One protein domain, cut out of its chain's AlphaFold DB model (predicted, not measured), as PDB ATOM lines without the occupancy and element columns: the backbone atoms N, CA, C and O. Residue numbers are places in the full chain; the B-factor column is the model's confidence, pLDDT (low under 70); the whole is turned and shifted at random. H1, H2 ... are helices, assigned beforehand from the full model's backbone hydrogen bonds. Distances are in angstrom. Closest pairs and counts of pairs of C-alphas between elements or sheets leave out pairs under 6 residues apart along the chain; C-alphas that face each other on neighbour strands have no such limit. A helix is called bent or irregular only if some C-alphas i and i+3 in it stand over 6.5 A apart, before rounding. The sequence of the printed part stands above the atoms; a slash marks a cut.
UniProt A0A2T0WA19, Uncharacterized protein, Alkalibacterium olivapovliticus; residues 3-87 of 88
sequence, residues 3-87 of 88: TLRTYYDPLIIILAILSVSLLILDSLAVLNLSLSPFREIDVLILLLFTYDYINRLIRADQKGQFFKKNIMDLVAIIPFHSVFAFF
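AT A GLANCE: This is residues 3 to 87 of the 88 residues of an uncharacterized protein of Alkalibacterium olivapovliticus (UniProt A0A2T0WA19). Two long helices, H1 and H2, form a splayed hairpin that meets over part of its length, and after H2 the chain folds back in three short helices, of which H4 packs on H2. The turn at residues 59 to 64 and the last residues, 82 to 87, stick out from this body. The printed part has 85 residues, with five named helices in the order H1, H2, H3, H4, H5 and no named strand; the class is all helix. It is only just compact, close to loose, with a radius of gyration of the C-alphas of 14.3 A, and its flat outline spans 42 by 35 by 17 A.

HOW THE PARTS SIT: H1, residues 3 to 27, touches H2, residues 38 to 59, with residues 12 to 22 alone, and H2 touches it with residues 42 to 49 alone. Their closest C-alphas, those of Leu 15 and Ile 45, are 6.8 A apart. The two form a helical hairpin, opposite ways at a steep tilt of 42 degrees. H2 is the hub, touching 3 helices. With H3, residues 63 to 69, it only just touches, with 3 pairs of C-alphas within 8 A and only at the corner; the closest are Leu 57 and Lys 63, at 5.9 A. H4, residues 71 to 77, touches residues 46 to 53 of H2 alone, and the closest C-alphas, of Leu 46 and Ile 77, are 5.8 A apart. Their tilt of 35.2 degrees, opposite ways, is only just steep. H1 and H4 are close but not clearly touching, with the C-alphas of Ala 16 and Ala 76 the closest at 7.7 A. H3 and H4 meet only through their link. H5, residues 80 to 85, touches no helix and is apart from H4. Every O i to N i+4 pair is within hydrogen-bond range in H2, H3, H4 and H5; in H1 18 of 21 are.

IN THESE COORDINATES: H1 begins at C-alpha 3, (43.294, -3.927, 22.454), and is 37.7 A long from first to last C-alpha. It is neither bent nor irregular, but only just: C-alphas 6 and 9 are 6.3 A apart. H2 begins at C-alpha 38, (36.826, -8.772, -7.971), and is 31.8 A long. H3, H4 and H5 measure 9.8 A, 10.0 A and 8.3 A, and H5 ends at C-alpha 85, (45.568, 3.290, -17.865).

THE WHOLE: The two C-alphas farthest apart, those of Thr 3 and Phe 87, are 44.2 A apart. The printed part has no cut and no long link: the link from H1 to H2 is short, with 10 residues, and the other three are tight. The mean pLDDT of the printed part is 81.0, and residues 3 to 8 and 79 to 87 are under 70.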
ATOM      1  N   THR A   3      43.872  -2.745  23.116       42.25
ATOM      2  CA  THR A   3      43.294  -3.927  22.454       42.25
ATOM      3  C   THR A   3      42.973  -3.752  20.968       42.25
ATOM      4  O   THR A   3      42.960  -4.736  20.242       42.25
ATOM      5  N   LEU A   4      42.770  -2.521  20.481       51.72
ATOM      6  CA  LEU A   4      42.466  -2.281  19.059       51.72
ATOM      7  C   LEU A   4      43.690  -2.458  18.145       51.72
ATOM      8  O   LEU A   4      43.526  -2.803  16.984       51.72
ATOM      9  N   ARG A   5      44.914  -2.264  18.660       53.31
ATOM     10  CA  ARG A   5      46.153  -2.452  17.881       53.31
ATOM     11  C   ARG A   5      46.445  -3.922  17.588       53.31
ATOM     12  O   ARG A   5      46.899  -4.241  16.501       53.31
ATOM     13  N   THR A   6      46.129  -4.814  18.527       54.50
ATOM     14  CA  THR A   6      46.505  -6.234  18.446       54.50
ATOM     15  C   THR A   6      45.822  -6.982  17.296       54.50
ATOM     16  O   THR A   6      46.389  -7.941  16.791       54.50
ATOM     17  N   TYR A   7      44.639  -6.536  16.855       60.44
ATOM     18  CA  TYR A   7      43.927  -7.126  15.711       60.44
ATOM     19  C   TYR A   7      44.126  -6.356  14.400       60.44
ATOM     20  O   TYR A   7      43.951  -6.930  13.330       60.44
ATOM     21  N   TYR A   8      44.484  -5.072  14.473       68.50
ATOM     22  CA  TYR A   8      44.621  -4.219  13.292       68.50
ATOM     23  C   TYR A   8      45.866  -4.583  12.478       68.50
ATOM     24  O   TYR A   8      45.780  -4.759  11.267       68.50
ATOM     25  N   ASP A   9      46.996  -4.793  13.155       74.50
ATOM     26  CA  ASP A   9      48.263  -5.148  12.511       74.50
ATOM     27  C   ASP A   9      48.187  -6.482  11.727       74.50
ATOM     28  O   ASP A   9      48.527  -6.487  10.542       74.50
ATOM     29  N   PRO A  10      47.691  -7.609  12.291       81.31
ATOM     30  CA  PRO A  10      47.560  -8.852  11.525       81.31
ATOM     31  C   PRO A  10      46.510  -8.762  10.411       81.31
ATOM     32  O   PRO A  10      46.687  -9.390   9.371       81.31
ATOM     33  N   LEU A  11      45.445  -7.972  10.585       84.31
ATOM     34  CA  LEU A  11      44.427  -7.783   9.550       84.31
ATOM     35  C   LEU A  11      44.997  -7.063   8.321       84.31
ATOM     36  O   LEU A  11      44.755  -7.506   7.201       84.31
ATOM     37  N   ILE A  12      45.799  -6.011   8.516       83.00
ATOM     38  CA  ILE A  12      46.481  -5.311   7.417       83.00
ATOM     39  C   ILE A  12      47.458  -6.246   6.695       83.00
ATOM     40  O   ILE A  12      47.502  -6.251   5.468       83.00
ATOM     41  N   ILE A  13      48.186  -7.093   7.430       85.38
ATOM     42  CA  ILE A  13      49.091  -8.086   6.831       85.38
ATOM     43  C   ILE A  13      48.316  -9.114   5.994       85.38
ATOM     44  O   ILE A  13      48.713  -9.413   4.870       85.38
ATOM     45  N   ILE A  14      47.198  -9.640   6.506       88.88
ATOM     46  CA  ILE A  14      46.353 -10.594   5.769       88.88
ATOM     47  C   ILE A  14      45.796  -9.947   4.500       88.88
ATOM     48  O   ILE A  14      45.858 -10.551   3.431       88.88
ATOM     49  N   LEU A  15      45.300  -8.710   4.599       88.44
ATOM     50  CA  LEU A  15      44.847  -7.952   3.436       88.44
ATOM     51  C   LEU A  15      45.982  -7.763   2.424       88.44
ATOM     52  O   LEU A  15      45.730  -7.856   1.227       88.44
ATOM     53  N   ALA A  16      47.220  -7.519   2.872       86.81
ATOM     54  CA  ALA A  16      48.369  -7.307   1.983       86.81
ATOM     55  C   ALA A  16      48.704  -8.573   1.200       86.81
ATOM     56  O   ALA A  16      48.871  -8.529  -0.018       86.81
ATOM     57  N   ILE A  17      48.711  -9.719   1.879       89.81
ATOM     58  CA  ILE A  17      48.890 -11.024   1.237       89.81
ATOM     59  C   ILE A  17      47.758 -11.285   0.237       89.81
ATOM     60  O   ILE A  17      48.018 -11.745  -0.875       89.81
ATOM     61  N   LEU A  18      46.512 -10.971   0.604       90.12
ATOM     62  CA  LEU A  18      45.348 -11.169  -0.257       90.12
ATOM     63  C   LEU A  18      45.405 -10.272  -1.503       90.12
ATOM     64  O   LEU A  18      45.195 -10.769  -2.605       90.12
ATOM     65  N   SER A  19      45.770  -8.997  -1.350       88.75
ATOM     66  CA  SER A  19      45.966  -8.050  -2.457       88.75
ATOM     67  C   SER A  19      47.038  -8.532  -3.437       88.75
ATOM     68  O   SER A  19      46.780  -8.638  -4.634       88.75
ATOM     69  N   VAL A  20      48.214  -8.924  -2.934       88.25
ATOM     70  CA  VAL A  20      49.299  -9.456  -3.777       88.25
ATOM     71  C   VAL A  20      48.873 -10.750  -4.474       88.25
ATOM     72  O   VAL A  20      49.167 -10.940  -5.651       88.25
ATOM     73  N   SER A  21      48.140 -11.625  -3.784       89.81
ATOM     74  CA  SER A  21      47.634 -12.871  -4.370       89.81
ATOM     75  C   SER A  21      46.640 -12.606  -5.503       89.81
ATOM     76  O   SER A  21      46.742 -13.233  -6.554       89.81
ATOM     77  N   LEU A  22      45.710 -11.663  -5.320       88.81
ATOM     78  CA  LEU A  22      44.763 -11.259  -6.361       88.81
ATOM     79  C   LEU A  22      45.481 -10.697  -7.591       88.81
ATOM     80  O   LEU A  22      45.157 -11.090  -8.709       88.81
ATOM     81  N   LEU A  23      46.491  -9.848  -7.388       87.25
ATOM     82  CA  LEU A  23      47.297  -9.282  -8.470       87.25
ATOM     83  C   LEU A  23      48.051 -10.366  -9.257       87.25
ATOM     84  O   LEU A  23      48.092 -10.333 -10.485       87.25
ATOM     85  N   ILE A  24      48.623 -11.356  -8.563       88.88
ATOM     86  CA  ILE A  24      49.292 -12.491  -9.210       88.88
ATOM     87  C   ILE A  24      48.282 -13.310 -10.023       88.88
ATOM     88  O   ILE A  24      48.546 -13.623 -11.181       88.88
ATOM     89  N   LEU A  25      47.119 -13.635  -9.459       89.62
ATOM     90  CA  LEU A  25      46.089 -14.407 -10.161       89.62
ATOM     91  C   LEU A  25      45.531 -13.671 -11.390       89.62
ATOM     92  O   LEU A  25      45.261 -14.318 -12.403       89.62
ATOM     93  N   ASP A  26      45.409 -12.345 -11.325       87.25
ATOM     94  CA  ASP A  26      45.061 -11.489 -12.465       87.25
ATOM     95  C   ASP A  26      46.135 -11.548 -13.560       87.25
ATOM     96  O   ASP A  26      45.833 -11.803 -14.723       87.25
ATOM     97  N   SER A  27      47.416 -11.445 -13.182       83.56
ATOM     98  CA  SER A  27      48.539 -11.553 -14.128       83.56
ATOM     99  C   SER A  27      48.675 -12.931 -14.786       83.56
ATOM    100  O   SER A  27      49.185 -13.038 -15.900       83.56
ATOM    101  N   LEU A  28      48.191 -13.985 -14.120       91.25
ATOM    102  CA  LEU A  28      48.121 -15.345 -14.658       91.25
ATOM    103  C   LEU A  28      46.853 -15.589 -15.495       91.25
ATOM    104  O   LEU A  28      46.632 -16.715 -15.939       91.25
ATOM    105  N   ALA A  29      46.012 -14.567 -15.689       87.62
ATOM    106  CA  ALA A  29      44.710 -14.647 -16.350       87.62
ATOM    107  C   ALA A  29      43.755 -15.692 -15.732       87.62
ATOM    108  O   ALA A  29      42.835 -16.174 -16.394       87.62
ATOM    109  N   VAL A  30      43.960 -16.044 -14.455       90.19
ATOM    110  CA  VAL A  30      43.095 -16.974 -13.702       90.19
ATOM    111  C   VAL A  30      41.811 -16.274 -13.263       90.19
ATOM    112  O   VAL A  30      40.741 -16.881 -13.229       90.19
ATOM    113  N   LEU A  31      41.915 -14.988 -12.935       87.94
ATOM    114  CA  LEU A  31      40.795 -14.096 -12.657       87.94
ATOM    115  C   LEU A  31      41.018 -12.759 -13.361       87.94
ATOM    116  O   LEU A  31      42.072 -12.537 -13.947       87.94
ATOM    117  N   ASN A  32      40.007 -11.893 -13.329       84.94
ATOM    118  CA  ASN A  32      40.091 -10.566 -13.921       84.94
ATOM    119  C   ASN A  32      39.641  -9.513 -12.903       84.94
ATOM    120  O   ASN A  32      38.451  -9.410 -12.590       84.94
ATOM    121  N   LEU A  33      40.587  -8.714 -12.410       85.00
ATOM    122  CA  LEU A  33      40.362  -7.611 -11.470       85.00
ATOM    123  C   LEU A  33      39.590  -6.442 -12.090       85.00
ATOM    124  O   LEU A  33      39.121  -5.559 -11.380       85.00
ATOM    125  N   SER A  34      39.400  -6.423 -13.410       83.31
ATOM    126  CA  SER A  34      38.529  -5.453 -14.078       83.31
ATOM    127  C   SER A  34      37.056  -5.860 -14.084       83.31
ATOM    128  O   SER A  34      36.218  -5.027 -14.428       83.31
ATOM    129  N   LEU A  35      36.719  -7.094 -13.698       85.81
ATOM    130  CA  LEU A  35      35.343  -7.586 -13.655       85.81
ATOM    131  C   LEU A  35      34.790  -7.586 -12.226       85.81
ATOM    132  O   LEU A  35      35.494  -7.859 -11.252       85.81
ATOM    133  N   SER A  36      33.494  -7.292 -12.099       83.12
ATOM    134  CA  SER A  36      32.767  -7.509 -10.845       83.12
ATOM    135  C   SER A  36      32.666  -9.024 -10.581       83.12
ATOM    136  O   SER A  36      32.465  -9.781 -11.536       83.12
ATOM    137  N   PRO A  37      32.836  -9.501  -9.333       86.00
ATOM    138  CA  PRO A  37      32.965  -8.734  -8.083       86.00
ATOM    139  C   PRO A  37      34.408  -8.369  -7.690       86.00
ATOM    140  O   PRO A  37      34.613  -7.596  -6.756       86.00
ATOM    141  N   PHE A  38      35.420  -8.903  -8.377       87.12
ATOM    142  CA  PHE A  38      36.826  -8.772  -7.971       87.12
ATOM    143  C   PHE A  38      37.349  -7.337  -8.023       87.12
ATOM    144  O   PHE A  38      38.114  -6.947  -7.145       87.12
ATOM    145  N   ARG A  39      36.867  -6.528  -8.977       86.56
ATOM    146  CA  ARG A  39      37.158  -5.088  -9.033       86.56
ATOM    147  C   ARG A  39      36.784  -4.375  -7.737       86.56
ATOM    148  O   ARG A  39      37.549  -3.563  -7.231       86.56
ATOM    149  N   GLU A  40      35.592  -4.649  -7.220       89.12
ATOM    150  CA  GLU A  40      35.091  -3.971  -6.023       89.12
ATOM    151  C   GLU A  40      35.885  -4.390  -4.787       89.12
ATOM    152  O   GLU A  40      36.197  -3.554  -3.942       89.12
ATOM    153  N   ILE A  41      36.274  -5.667  -4.722       89.38
ATOM    154  CA  ILE A  41      37.132  -6.199  -3.660       89.38
ATOM    155  C   ILE A  41      38.511  -5.529  -3.696       89.38
ATOM    156  O   ILE A  41      38.975  -5.059  -2.660       89.38
ATOM    157  N   ASP A  42      39.142  -5.439  -4.868       87.75
ATOM    158  CA  ASP A  42      40.451  -4.793  -5.034       87.75
ATOM    159  C   ASP A  42      40.410  -3.316  -4.618       87.75
ATOM    160  O   ASP A  42      41.209  -2.871  -3.793       87.75
ATOM    161  N   VAL A  43      39.399  -2.572  -5.084       87.69
ATOM    162  CA  VAL A  43      39.189  -1.166  -4.701       87.69
ATOM    163  C   VAL A  43      38.949  -1.020  -3.196       87.69
ATOM    164  O   VAL A  43      39.455  -0.083  -2.577       87.69
ATOM    165  N   LEU A  44      38.207  -1.937  -2.574       90.31
ATOM    166  CA  LEU A  44      37.959  -1.905  -1.134       90.31
ATOM    167  C   LEU A  44      39.245  -2.150  -0.334       90.31
ATOM    168  O   LEU A  44      39.501  -1.438   0.639       90.31
ATOM    169  N   ILE A  45      40.084  -3.100  -0.755       89.75
ATOM    170  CA  ILE A  45      41.389  -3.357  -0.127       89.75
ATOM    171  C   ILE A  45      42.302  -2.136  -0.272       89.75
ATOM    172  O   ILE A  45      42.913  -1.698   0.705       89.75
ATOM    173  N   LEU A  46      42.330  -1.533  -1.461       88.69
ATOM    174  CA  LEU A  46      43.080  -0.313  -1.741       88.69
ATOM    175  C   LEU A  46      42.664   0.839  -0.815       88.69
ATOM    176  O   LEU A  46      43.516   1.526  -0.244       88.69
ATOM    177  N   LEU A  47      41.355   1.041  -0.627       88.75
ATOM    178  CA  LEU A  47      40.820   2.053   0.286       88.75
ATOM    179  C   LEU A  47      41.231   1.785   1.737       88.75
ATOM    180  O   LEU A  47      41.597   2.727   2.444       88.75
ATOM    181  N   LEU A  48      41.224   0.522   2.177       90.25
ATOM    182  CA  LEU A  48      41.665   0.148   3.521       90.25
ATOM    183  C   LEU A  48      43.148   0.464   3.742       90.25
ATOM    184  O   LEU A  48      43.476   1.080   4.757       90.25
ATOM    185  N   PHE A  49      44.035   0.131   2.796       88.94
ATOM    186  CA  PHE A  49      45.453   0.495   2.914       88.94
ATOM    187  C   PHE A  49      45.685   1.998   2.841       88.94
ATOM    188  O   PHE A  49      46.487   2.530   3.606       88.94
ATOM    189  N   THR A  50      44.958   2.699   1.969       88.50
ATOM    190  CA  THR A  50      45.026   4.162   1.877       88.50
ATOM    191  C   THR A  50      44.672   4.796   3.218       88.50
ATOM    192  O   THR A  50      45.407   5.639   3.731       88.50
ATOM    193  N   TYR A  51      43.562   4.368   3.820       88.75
ATOM    194  CA  TYR A  51      43.104   4.876   5.108       88.75
ATOM    195  C   TYR A  51      44.090   4.564   6.240       88.75
ATOM    196  O   TYR A  51      44.411   5.436   7.050       88.75
ATOM    197  N   ASP A  52      44.603   3.338   6.285       86.75
ATOM    198  CA  ASP A  52      45.617   2.902   7.245       86.75
ATOM    199  C   ASP A  52      46.907   3.740   7.136       86.75
ATOM    200  O   ASP A  52      47.379   4.308   8.127       86.75
ATOM    201  N   TYR A  53      47.418   3.936   5.920       87.31
ATOM    202  CA  TYR A  53      48.596   4.763   5.676       87.31
ATOM    203  C   TYR A  53      48.375   6.227   6.058       87.31
ATOM    204  O   TYR A  53      49.218   6.813   6.737       87.31
ATOM    205  N   ILE A  54      47.235   6.821   5.684       86.94
ATOM    206  CA  ILE A  54      46.896   8.205   6.049       86.94
ATOM    207  C   ILE A  54      46.830   8.354   7.571       86.94
ATOM    208  O   ILE A  54      47.392   9.303   8.118       86.94
ATOM    209  N   ASN A  55      46.215   7.405   8.282       86.62
ATOM    210  CA  ASN A  55      46.171   7.428   9.743       86.62
ATOM    211  C   ASN A  55      47.566   7.375  10.368       86.62
ATOM    212  O   ASN A  55      47.839   8.112  11.323       86.62
ATOM    213  N   ARG A  56      48.466   6.534   9.840       85.31
ATOM    214  CA  ARG A  56      49.862   6.488  10.293       85.31
ATOM    215  C   ARG A  56      50.615   7.776   9.961       85.31
ATOM    216  O   ARG A  56      51.355   8.268  10.808       85.31
ATOM    217  N   LEU A  57      50.378   8.353   8.785       85.25
ATOM    218  CA  LEU A  57      51.008   9.591   8.334       85.25
ATOM    219  C   LEU A  57      50.577  10.799   9.179       85.25
ATOM    220  O   LEU A  57      51.416  11.626   9.528       85.25
ATOM    221  N   ILE A  58      49.293  10.903   9.537       85.44
ATOM    222  CA  ILE A  58      48.772  11.989  10.384       85.44
ATOM    223  C   ILE A  58      49.348  11.902  11.802       85.44
ATOM    224  O   ILE A  58      49.630  12.934  12.406       85.44
ATOM    225  N   ARG A  59      49.540  10.686  12.328       84.38
ATOM    226  CA  ARG A  59      50.097  10.448  13.670       84.38
ATOM    227  C   ARG A  59      51.620  10.542  13.742       84.38
ATOM    228  O   ARG A  59      52.157  10.520  14.843       84.38
ATOM    229  N   ALA A  60      52.314  10.588  12.609       85.75
ATOM    230  CA  ALA A  60      53.764  10.658  12.592       85.75
ATOM    231  C   ALA A  60      54.249  12.069  12.957       85.75
ATOM    232  O   ALA A  60      53.891  13.041  12.290       85.75
ATOM    233  N   ASP A  61      55.140  12.162  13.947       79.19
ATOM    234  CA  ASP A  61      55.743  13.431  14.383       79.19
ATOM    235  C   ASP A  61      56.467  14.156  13.236       79.19
ATOM    236  O   ASP A  61      56.466  15.382  13.145       79.19
ATOM    237  N   GLN A  62      57.067  13.390  12.316       85.06
ATOM    238  CA  GLN A  62      57.800  13.909  11.163       85.06
ATOM    239  C   GLN A  62      57.311  13.276   9.859       85.06
ATOM    240  O   GLN A  62      57.911  12.337   9.330       85.06
ATOM    241  N   LYS A  63      56.237  13.843   9.299       81.88
ATOM    242  CA  LYS A  63      55.576  13.382   8.060       81.88
ATOM    243  C   LYS A  63      56.552  13.106   6.908       81.88
ATOM    244  O   LYS A  63      56.460  12.070   6.258       81.88
ATOM    245  N   GLY A  64      57.523  13.997   6.685       78.06
ATOM    246  CA  GLY A  64      58.505  13.858   5.602       78.06
ATOM    247  C   GLY A  64      59.475  12.683   5.783       78.06
ATOM    248  O   GLY A  64      59.805  12.005   4.811       78.06
ATOM    249  N   GLN A  65      59.910  12.401   7.016       84.44
ATOM    250  CA  GLN A  65      60.726  11.214   7.297       84.44
ATOM    251  C   GLN A  65      59.885   9.938   7.252       84.44
ATOM    252  O   GLN A  65      60.340   8.924   6.725       84.44
ATOM    253  N   PHE A  66      58.643   9.995   7.740       85.62
ATOM    254  CA  PHE A  66      57.710   8.876   7.677       85.62
ATOM    255  C   PHE A  66      57.435   8.447   6.231       85.62
ATOM    256  O   PHE A  66      57.499   7.258   5.935       85.62
ATOM    257  N   PHE A  67      57.205   9.399   5.324       82.69
ATOM    258  CA  PHE A  67      56.970   9.113   3.910       82.69
ATOM    259  C   PHE A  67      58.148   8.367   3.270       82.69
ATOM    260  O   PHE A  67      57.959   7.337   2.630       82.69
ATOM    261  N   LYS A  68      59.383   8.834   3.513       81.62
ATOM    262  CA  LYS A  68      60.604   8.186   3.005       81.62
ATOM    263  C   LYS A  68      60.821   6.794   3.596       81.62
ATOM    264  O   LYS A  68      61.280   5.899   2.895       81.62
ATOM    265  N   LYS A  69      60.503   6.611   4.880       87.19
ATOM    266  CA  LYS A  69      60.688   5.336   5.582       87.19
ATOM    267  C   LYS A  69      59.646   4.284   5.185       87.19
ATOM    268  O   LYS A  69      59.973   3.105   5.169       87.19
ATOM    269  N   ASN A  70      58.427   4.703   4.847       84.62
ATOM    270  CA  ASN A  70      57.303   3.819   4.517       84.62
ATOM    271  C   ASN A  70      56.938   3.905   3.028       84.62
ATOM    272  O   ASN A  70      55.764   3.918   2.665       84.62
ATOM    273  N   ILE A  71      57.946   3.990   2.154       82.69
ATOM    274  CA  ILE A  71      57.721   4.035   0.704       82.69
ATOM    275  C   ILE A  71      57.144   2.721   0.163       82.69
ATOM    276  O   ILE A  71      56.392   2.737  -0.802       82.69
ATOM    277  N   MET A  72      57.436   1.593   0.818       78.25
ATOM    278  CA  MET A  72      56.884   0.285   0.447       78.25
ATOM    279  C   MET A  72      55.366   0.229   0.644       78.25
ATOM    280  O   MET A  72      54.658  -0.278  -0.222       78.25
ATOM    281  N   ASP A  73      54.857   0.829   1.722       80.62
ATOM    282  CA  ASP A  73      53.414   0.931   1.957       80.62
ATOM    283  C   ASP A  73      52.731   1.753   0.857       80.62
ATOM    284  O   ASP A  73      51.635   1.414   0.427       80.62
ATOM    285  N   LEU A  74      53.388   2.809   0.362       81.75
ATOM    286  CA  LEU A  74      52.865   3.595  -0.757       81.75
ATOM    287  C   LEU A  74      52.777   2.761  -2.028       81.75
ATOM    288  O   LEU A  74      51.768   2.831  -2.718       81.75
ATOM    289  N   VAL A  75      53.802   1.958  -2.326       77.06
ATOM    290  CA  VAL A  75      53.803   1.068  -3.496       77.06
ATOM    291  C   VAL A  75      52.636   0.081  -3.434       77.06
ATOM    292  O   VAL A  75      51.995  -0.150  -4.454       77.06
ATOM    293  N   ALA A  76      52.299  -0.434  -2.248       73.62
ATOM    294  CA  ALA A  76      51.140  -1.308  -2.049       73.62
ATOM    295  C   ALA A  76      49.779  -0.597  -2.216       73.62
ATOM    296  O   ALA A  76      48.764  -1.256  -2.418       73.62
ATOM    297  N   ILE A  77      49.749   0.737  -2.133       79.06
ATOM    298  CA  ILE A  77      48.540   1.568  -2.252       79.06
ATOM    299  C   ILE A  77      48.397   2.170  -3.657       79.06
ATOM    300  O   ILE A  77      47.400   2.819  -3.964       79.06
ATOM    301  N   ILE A  78      49.377   1.993  -4.544       76.06
ATOM    302  CA  ILE A  78      49.274   2.516  -5.903       76.06
ATOM    303  C   ILE A  78      48.328   1.616  -6.717       76.06
ATOM    304  O   ILE A  78      48.626   0.435  -6.904       76.06
ATOM    305  N   PRO A  79      47.218   2.154  -7.265       69.50
ATOM    306  CA  PRO A  79      46.370   1.410  -8.182       69.50
ATOM    307  C   PRO A  79      47.090   1.292  -9.523       69.50
ATOM    308  O   PRO A  79      46.920   2.131 -10.411       69.50
ATOM    309  N   PHE A  80      47.907   0.252  -9.679       66.94
ATOM    310  CA  PHE A  80      48.665   0.021 -10.908       66.94
ATOM    311  C   PHE A  80      47.753   0.009 -12.140       66.94
ATOM    312  O   PHE A  80      48.088   0.640 -13.138       66.94
ATOM    313  N   HIS A  81      46.557  -0.582 -12.044       63.94
ATOM    314  CA  HIS A  81      45.577  -0.573 -13.135       63.94
ATOM    315  C   HIS A  81      45.198   0.853 -13.588       63.94
ATOM    316  O   HIS A  81      45.084   1.108 -14.781       63.94
ATOM    317  N   SER A  82      45.041   1.799 -12.653       64.12
ATOM    318  CA  SER A  82      44.655   3.187 -12.949       64.12
ATOM    319  C   SER A  82      45.844   4.024 -13.411       64.12
ATOM    320  O   SER A  82      45.713   4.833 -14.325       64.12
ATOM    321  N   VAL A  83      47.017   3.822 -12.801       64.69
ATOM    322  CA  VAL A  83      48.239   4.535 -13.190       64.69
ATOM    323  C   VAL A  83      48.665   4.139 -14.600       64.69
ATOM    324  O   VAL A  83      48.964   5.018 -15.398       64.69
ATOM    325  N   PHE A  84      48.636   2.849 -14.945       60.56
ATOM    326  CA  PHE A  84      48.977   2.399 -16.296       60.56
ATOM    327  C   PHE A  84      47.912   2.763 -17.337       60.56
ATOM    328  O   PHE A  84      48.279   3.076 -18.465       60.56
ATOM    329  N   ALA A  85      46.625   2.814 -16.967       61.16
ATOM    330  CA  ALA A  85      45.568   3.290 -17.865       61.16
ATOM    331  C   ALA A  85      45.730   4.766 -18.268       61.16
ATOM    332  O   ALA A  85      45.262   5.149 -19.332       61.16
ATOM    333  N   PHE A  86      46.398   5.593 -17.455       58.59
ATOM    334  CA  PHE A  86      46.679   6.992 -17.805       58.59
ATOM    335  C   PHE A  86      47.780   7.145 -18.874       58.59
ATOM    336  O   PHE A  86      47.887   8.200 -19.493       58.59
ATOM    337  N   PHE A  87      48.611   6.119 -19.087       62.03
ATOM    338  CA  PHE A  87      49.717   6.147 -20.055       62.03
ATOM    339  C   PHE A  87      49.375   5.520 -21.420       62.03
ATOM    340  O   PHE A  87      50.252   5.478 -22.285       62.03
TER     341      PHE A  87